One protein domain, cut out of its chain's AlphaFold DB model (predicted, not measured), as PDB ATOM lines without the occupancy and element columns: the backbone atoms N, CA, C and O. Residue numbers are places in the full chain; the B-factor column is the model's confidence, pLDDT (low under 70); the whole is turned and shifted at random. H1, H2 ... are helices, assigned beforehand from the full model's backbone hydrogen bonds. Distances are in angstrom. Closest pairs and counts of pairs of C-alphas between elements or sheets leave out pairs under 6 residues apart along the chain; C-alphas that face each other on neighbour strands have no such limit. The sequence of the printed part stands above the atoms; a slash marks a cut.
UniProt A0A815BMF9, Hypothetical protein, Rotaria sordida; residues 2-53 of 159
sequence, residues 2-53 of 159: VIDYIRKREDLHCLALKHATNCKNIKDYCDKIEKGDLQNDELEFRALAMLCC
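AT A GLANCE: This is residues 2 to 53 of the 159 residues of the protein "Hypothetical protein" of Rotaria sordida (UniProt A0A815BMF9). Short helix H1 sits between two longer helices, H3 and H4, and packs on both, nearly alongside H3 and about perpendicular to H4, while H3 and H4 stay apart from each other. The small helix H2 lies loosely by the starts of H3 and H4, touching neither clearly. The printed part has 52 residues with four named helices, H1, H2, H3 and H4 in chain order, and no named strand; its class is all helix. It is compact, with a radius of gyration of the C-alphas of 10.1 A, and spans 29 by 22 by 16 A.

HOW THE PARTS SIT: H1, residues 2 to 7, touches H3, residues 26 to 35, at a shallow tilt of 27 degrees, opposite ways; their closest C-alphas, of Ile 3 and Cys 30, are 6.2 A apart. H1 also touches H4, residues 42 to 52, about perpendicular at 75 degrees, with the closest C-alphas, of Val 2 and Ala 47, 6.1 A apart. H2, residues 16 to 20, is close to but not clearly touching H3, the closest C-alphas being those of Leu 17 and Ile 26 at 7.7 A. H2 stands likewise to H4, with the C-alphas of Ala 16 and Leu 43 closest at 7.8 A. H1 and H2 are apart, and so are H3 and H4. In H1, H2, H3 and H4 every O i to N i+4 pair is within hydrogen-bond range.

IN THESE COORDINATES: H1 begins at C-alpha 2, (-11.804, 32.348, -4.909), and is 8.7 A long from first to last C-alpha; H2 is 5.8 A long. H3 is 14.1 A long and begins at C-alpha 26, (-21.879, 25.974, -9.301). H4, 15.4 A long, ends at C-alpha 52, (-10.378, 39.930, 1.897).

THE WHOLE: The two C-alphas farthest apart, of Lys 24 and Cys 53, are 28.7 A apart. The printed part has no cut. The link from H2 to H3 is tight, and those from H1 to H2 and from H3 to H4 are short. The mean pLDDT of the printed part is 73.3; residues 10 to 22 and 37 to 40 are under 70.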
ATOM      1  N   VAL A   2     -10.431  31.830  -4.648       74.38
ATOM      2  CA  VAL A   2     -11.804  32.348  -4.909       74.38
ATOM      3  C   VAL A   2     -12.776  31.220  -5.266       74.38
ATOM      4  O   VAL A   2     -13.845  31.098  -4.677       74.38
ATOM      5  N   ILE A   3     -12.336  30.315  -6.140       75.75
ATOM      6  CA  ILE A   3     -13.108  29.151  -6.585       75.75
ATOM      7  C   ILE A   3     -13.434  28.208  -5.417       75.75
ATOM      8  O   ILE A   3     -14.558  27.728  -5.304       75.75
ATOM      9  N   ASP A   4     -12.497  27.988  -4.489       78.44
ATOM     10  CA  ASP A   4     -12.752  27.166  -3.295       78.44
ATOM     11  C   ASP A   4     -13.777  27.803  -2.356       78.44
ATOM     12  O   ASP A   4     -14.522  27.087  -1.687       78.44
ATOM     13  N   TYR A   5     -13.786  29.136  -2.267       77.94
ATOM     14  CA  TYR A   5     -14.761  29.862  -1.461       77.94
ATOM     15  C   TYR A   5     -16.161  29.725  -2.061       77.94
ATOM     16  O   TYR A   5     -17.091  29.347  -1.352       77.94
ATOM     17  N   ILE A   6     -16.286  29.929  -3.376       74.81
ATOM     18  CA  ILE A   6     -17.548  29.773  -4.110       74.81
ATOM     19  C   ILE A   6     -18.063  28.329  -3.997       74.81
ATOM     20  O   ILE A   6     -19.219  28.120  -3.636       74.81
ATOM     21  N   ARG A   7     -17.201  27.318  -4.195       74.88
ATOM     22  CA  ARG A   7     -17.563  25.886  -4.081       74.88
ATOM     23  C   ARG A   7     -18.118  25.493  -2.705       74.88
ATOM     24  O   ARG A   7     -18.852  24.515  -2.617       74.88
ATOM     25  N   LYS A   8     -17.738  26.199  -1.635       76.88
ATOM     26  CA  LYS A   8     -18.133  25.887  -0.250       76.88
ATOM     27  C   LYS A   8     -19.396  26.619   0.215       76.88
ATOM     28  O   LYS A   8     -19.841  26.374   1.334       76.88
ATOM     29  N   ARG A   9     -19.952  27.525  -0.594       70.19
ATOM     30  CA  ARG A   9     -21.063  28.411  -0.214       70.19
ATOM     31  C   ARG A   9     -22.324  28.091  -1.008       70.19
ATOM     32  O   ARG A   9     -22.711  28.844  -1.895       70.19
ATOM     33  N   GLU A  10     -22.975  26.984  -0.637       59.66
ATOM     34  CA  GLU A  10     -24.249  26.517  -1.219       59.66
ATOM     35  C   GLU A  10     -25.386  27.556  -1.158       59.66
ATOM     36  O   GLU A  10     -26.304  27.534  -1.973       59.66
ATOM     37  N   ASP A  11     -25.302  28.521  -0.245       61.78
ATOM     38  CA  ASP A  11     -26.249  29.623  -0.063       61.78
ATOM     39  C   ASP A  11     -26.157  30.716  -1.146       61.78
ATOM     40  O   ASP A  11     -27.144  31.402  -1.414       61.78
ATOM     41  N   LEU A  12     -25.015  30.846  -1.832       57.56
ATOM     42  CA  LEU A  12     -24.851  31.765  -2.969       57.56
ATOM     43  C   LEU A  12     -25.512  31.233  -4.268       57.56
ATOM     44  O   LEU A  12     -25.537  31.932  -5.282       57.56
ATOM     45  N   HIS A  13     -26.060  30.006  -4.263       58.91
ATOM     46  CA  HIS A  13     -26.324  29.204  -5.470       58.91
ATOM     47  C   HIS A  13     -27.572  29.539  -6.311       58.91
ATOM     48  O   HIS A  13     -27.647  29.064  -7.446       58.91
ATOM     49  N   CYS A  14     -28.588  30.265  -5.834       53.19
ATOM     50  CA  CYS A  14     -29.904  30.173  -6.504       53.19
ATOM     51  C   CYS A  14     -30.366  31.389  -7.317       53.19
ATOM     52  O   CYS A  14     -31.115  31.194  -8.276       53.19
ATOM     53  N   LEU A  15     -29.928  32.609  -6.997       48.69
ATOM     54  CA  LEU A  15     -30.413  33.816  -7.687       48.69
ATOM     55  C   LEU A  15     -29.399  34.384  -8.688       48.69
ATOM     56  O   LEU A  15     -29.765  34.638  -9.832       48.69
ATOM     57  N   ALA A  16     -28.120  34.479  -8.316       52.47
ATOM     58  CA  ALA A  16     -27.084  35.040  -9.188       52.47
ATOM     59  C   ALA A  16     -26.771  34.143 -10.405       52.47
ATOM     60  O   ALA A  16     -26.681  34.622 -11.533       52.47
ATOM     61  N   LEU A  17     -26.699  32.817 -10.217       56.97
ATOM     62  CA  LEU A  17     -26.365  31.880 -11.303       56.97
ATOM     63  C   LEU A  17     -27.456  31.763 -12.365       56.97
ATOM     64  O   LEU A  17     -27.131  31.612 -13.538       56.97
ATOM     65  N   LYS A  18     -28.734  31.853 -11.972       51.53
ATOM     66  CA  LYS A  18     -29.875  31.746 -12.895       51.53
ATOM     67  C   LYS A  18     -30.058  32.982 -13.772       51.53
ATOM     68  O   LYS A  18     -30.510  32.837 -14.902       51.53
ATOM     69  N   HIS A  19     -29.755  34.169 -13.246       51.91
ATOM     70  CA  HIS A  19     -30.015  35.432 -13.938       51.91
ATOM     71  C   HIS A  19     -28.804  35.979 -14.697       51.91
ATOM     72  O   HIS A  19     -28.998  36.688 -15.679       51.91
ATOM     73  N   ALA A  20     -27.579  35.634 -14.288       53.53
ATOM     74  CA  ALA A  20     -26.377  36.290 -14.801       53.53
ATOM     75  C   ALA A  20     -25.445  35.366 -15.614       53.53
ATOM     76  O   ALA A  20     -24.476  35.840 -16.207       53.53
ATOM     77  N   THR A  21     -25.704  34.048 -15.654       58.44
ATOM     78  CA  THR A  21     -24.786  33.072 -16.267       58.44
ATOM     79  C   THR A  21     -25.540  31.949 -16.992       58.44
ATOM     80  O   THR A  21     -26.521  31.422 -16.480       58.44
ATOM     81  N   ASN A  22     -25.057  31.492 -18.155       65.88
ATOM     82  CA  ASN A  22     -25.568  30.281 -18.830       65.88
ATOM     83  C   ASN A  22     -25.117  28.975 -18.126       65.88
ATOM     84  O   ASN A  22     -24.897  27.946 -18.775       65.88
ATOM     85  N   CYS A  23     -24.889  29.012 -16.811       71.75
ATOM     86  CA  CYS A  23     -24.348  27.898 -16.038       71.75
ATOM     87  C   CYS A  23     -25.464  27.127 -15.341       71.75
ATOM     88  O   CYS A  23     -26.368  27.698 -14.736       71.75
ATOM     89  N   LYS A  24     -25.395  25.795 -15.412       71.38
ATOM     90  CA  LYS A  24     -26.462  24.925 -14.887       71.38
ATOM     91  C   LYS A  24     -26.407  24.765 -13.366       71.38
ATOM     92  O   LYS A  24     -27.414  24.428 -12.752       71.38
ATOM     93  N   ASN A  25     -25.223  24.923 -12.779       75.19
ATOM     94  CA  ASN A  25     -24.945  24.807 -11.347       75.19
ATOM     95  C   ASN A  25     -23.553  25.390 -11.028       75.19
ATOM     96  O   ASN A  25     -22.799  25.734 -11.936       75.19
ATOM     97  N   ILE A  26     -23.188  25.459  -9.744       76.44
ATOM     98  CA  ILE A  26     -21.879  25.974  -9.301       76.44
ATOM     99  C   ILE A  26     -20.700  25.151  -9.780       76.44
ATOM    100  O   ILE A  26     -19.643  25.722 -10.022       76.44
ATOM    101  N   LYS A  27     -20.854  23.837  -9.953       79.25
ATOM    102  CA  LYS A  27     -19.770  23.027 -10.504       79.25
ATOM    103  C   LYS A  27     -19.460  23.456 -11.940       79.25
ATOM    104  O   LYS A  27     -18.315  23.757 -12.233       79.25
ATOM    105  N   ASP A  28     -20.485  23.581 -12.782       78.44
ATOM    106  CA  ASP A  28     -20.372  24.085 -14.160       78.44
ATOM    107  C   ASP A  28     -19.823  25.521 -14.204       78.44
ATOM    108  O   ASP A  28     -18.996  25.836 -15.052       78.44
ATOM    109  N   TYR A  29     -20.225  26.376 -13.257       78.62
ATOM    110  CA  TYR A  29     -19.667  27.723 -13.110       78.62
ATOM    111  C   TYR A  29     -18.165  27.687 -12.796       78.62
ATOM    112  O   TYR A  29     -17.364  28.220 -13.555       78.62
ATOM    113  N   CYS A  30     -17.770  26.988 -11.728       78.38
ATOM    114  CA  CYS A  30     -16.373  26.873 -11.307       78.38
ATOM    115  C   CYS A  30     -15.492  26.262 -12.400       78.38
ATOM    116  O   CYS A  30     -14.403  26.765 -12.653       78.38
ATOM    117  N   ASP A  31     -15.977  25.217 -13.075       81.44
ATOM    118  CA  ASP A  31     -15.251  24.554 -14.160       81.44
ATOM    119  C   ASP A  31     -15.034  25.500 -15.357       81.44
ATOM    120  O   ASP A  31     -14.034  25.367 -16.063       81.44
ATOM    121  N   LYS A  32     -15.945  26.453 -15.606       78.81
ATOM    122  CA  LYS A  32     -15.779  27.476 -16.649       78.81
ATOM    123  C   LYS A  32     -14.852  28.616 -16.228       78.81
ATOM    124  O   LYS A  32     -14.100  29.082 -17.078       78.81
ATOM    125  N   ILE A  33     -14.840  29.028 -14.954       78.06
ATOM    126  CA  ILE A  33     -13.832  29.986 -14.450       78.06
ATOM    127  C   ILE A  33     -12.434  29.397 -14.647       78.06
ATOM    128  O   ILE A  33     -11.560  30.056 -15.200       78.06
ATOM    129  N   GLU A  34     -12.226  28.141 -14.233       80.75
ATOM    130  CA  GLU A  34     -10.922  27.464 -14.341       80.75
ATOM    131  C   GLU A  34     -10.436  27.362 -15.797       80.75
ATOM    132  O   GLU A  34      -9.233  27.291 -16.042       80.75
ATOM    133  N   LYS A  35     -11.363  27.379 -16.763       79.56
ATOM    134  CA  LYS A  35     -11.074  27.371 -18.205       79.56
ATOM    135  C   LYS A  35     -10.979  28.762 -18.835       79.56
ATOM    136  O   LYS A  35     -10.546  28.854 -19.979       79.56
ATOM    137  N   GLY A  36     -11.358  29.820 -18.116       71.06
ATOM    138  CA  GLY A  36     -11.453  31.181 -18.656       71.06
ATOM    139  C   GLY A  36     -12.642  31.397 -19.602       71.06
ATOM    140  O   GLY A  36     -12.611  32.304 -20.427       71.06
ATOM    141  N   ASP A  37     -13.688  30.569 -19.501       69.44
ATOM    142  CA  ASP A  37     -14.848  30.563 -20.407       69.44
ATOM    143  C   ASP A  37     -15.988  31.506 -19.955       69.44
ATOM    144  O   ASP A  37     -17.055  31.550 -20.577       69.44
ATOM    145  N   LEU A  38     -15.807  32.235 -18.848       68.25
ATOM    146  CA  LEU A  38     -16.784  33.179 -18.299       68.25
ATOM    147  C   LEU A  38     -16.302  34.622 -18.459       68.25
ATOM    148  O   LEU A  38     -15.124  34.909 -18.300       68.25
ATOM    149  N   GLN A  39     -17.244  35.514 -18.774       63.56
ATOM    150  CA  GLN A  39     -17.032  36.966 -18.901       63.56
ATOM    151  C   GLN A  39     -17.834  37.754 -17.851       63.56
ATOM    152  O   GLN A  39     -18.122  38.928 -18.051       63.56
ATOM    153  N   ASN A  40     -18.296  37.090 -16.789       69.06
ATOM    154  CA  ASN A  40     -19.063  37.724 -15.725       69.06
ATOM    155  C   ASN A  40     -18.299  37.548 -14.418       69.06
ATOM    156  O   ASN A  40     -18.309  36.453 -13.870       69.06
ATOM    157  N   ASP A  41     -17.661  38.627 -13.966       80.44
ATOM    158  CA  ASP A  41     -16.775  38.633 -12.797       80.44
ATOM    159  C   ASP A  41     -17.508  39.003 -11.493       80.44
ATOM    160  O   ASP A  41     -16.894  39.200 -10.440       80.44
ATOM    161  N   GLU A  42     -18.839  39.140 -11.537       80.75
ATOM    162  CA  GLU A  42     -19.632  39.610 -10.401       80.75
ATOM    163  C   GLU A  42     -19.504  38.675  -9.186       80.75
ATOM    164  O   GLU A  42     -19.379  39.131  -8.045       80.75
ATOM    165  N   LEU A  43     -19.524  37.357  -9.409       78.62
ATOM    166  CA  LEU A  43     -19.410  36.372  -8.329       78.62
ATOM    167  C   LEU A  43     -17.988  36.315  -7.767       78.62
ATOM    168  O   LEU A  43     -17.811  36.134  -6.560       78.62
ATOM    169  N   GLU A  44     -16.989  36.515  -8.616       85.12
ATOM    170  CA  GLU A  44     -15.573  36.562  -8.281       85.12
ATOM    171  C   GLU A  44     -15.289  37.782  -7.408       85.12
ATOM    172  O   GLU A  44     -14.700  37.623  -6.337       85.12
ATOM    173  N   PHE A  45     -15.776  38.971  -7.780       89.31
ATOM    174  CA  PHE A  45     -15.635  40.175  -6.957       89.31
ATOM    175  C   PHE A  45     -16.374  40.065  -5.624       89.31
ATOM    176  O   PHE A  45     -15.809  40.418  -4.586       89.31
ATOM    177  N   ARG A  46     -17.595  39.511  -5.600       85.38
ATOM    178  CA  ARG A  46     -18.305  39.231  -4.335       85.38
ATOM    179  C   ARG A  46     -17.502  38.282  -3.444       85.38
ATOM    180  O   ARG A  46     -17.367  38.525  -2.247       85.38
ATOM    181  N   ALA A  47     -16.960  37.207  -4.010       83.69
ATOM    182  CA  ALA A  47     -16.147  36.248  -3.269       83.69
ATOM    183  C   ALA A  47     -14.829  36.866  -2.771       83.69
ATOM    184  O   ALA A  47     -14.439  36.616  -1.631       83.69
ATOM    185  N   LEU A  48     -14.171  37.695  -3.584       89.88
ATOM    186  CA  LEU A  48     -12.958  38.425  -3.209       89.88
ATOM    187  C   LEU A  48     -13.217  39.416  -2.073       89.88
ATOM    188  O   LEU A  48     -12.482  39.393  -1.089       89.88
ATOM    189  N   ALA A  49     -14.282  40.217  -2.158       91.94
ATOM    190  CA  ALA A  49     -14.678  41.146  -1.098       91.94
ATOM    191  C   ALA A  49     -14.864  40.416   0.244       91.94
ATOM    192  O   ALA A  49     -14.350  40.844   1.276       91.94
ATOM    193  N   MET A  50     -15.517  39.249   0.218       87.81
ATOM    194  CA  MET A  50     -15.709  38.408   1.405       87.81
ATOM    195  C   MET A  50     -14.405  37.828   1.955       87.81
ATOM    196  O   MET A  50     -14.171  37.872   3.162       87.81
ATOM    197  N   LEU A  51     -13.562  37.269   1.087       89.19
ATOM    198  CA  LEU A  51     -12.298  36.648   1.486       89.19
ATOM    199  C   LEU A  51     -11.310  37.661   2.065       89.19
ATOM    200  O   LEU A  51     -10.595  37.339   3.011       89.19
ATOM    201  N   CYS A  52     -11.280  38.860   1.493       91.50
ATOM    202  CA  CYS A  52     -10.378  39.930   1.897       91.50
ATOM    203  C   CYS A  52     -10.986  40.858   2.961       91.50
ATOM    204  O   CYS A  52     -10.273  41.707   3.482       91.50
ATOM    205  N   CYS A  53     -12.271  40.691   3.296       94.38
ATOM    206  CA  CYS A  53     -13.008  41.526   4.250       94.38
ATOM    207  C   CYS A  53     -12.940  43.034   3.934       94.38
ATOM    208  O   CYS A  53     -12.792  43.861   4.834       94.38
TER     209      CYS A  53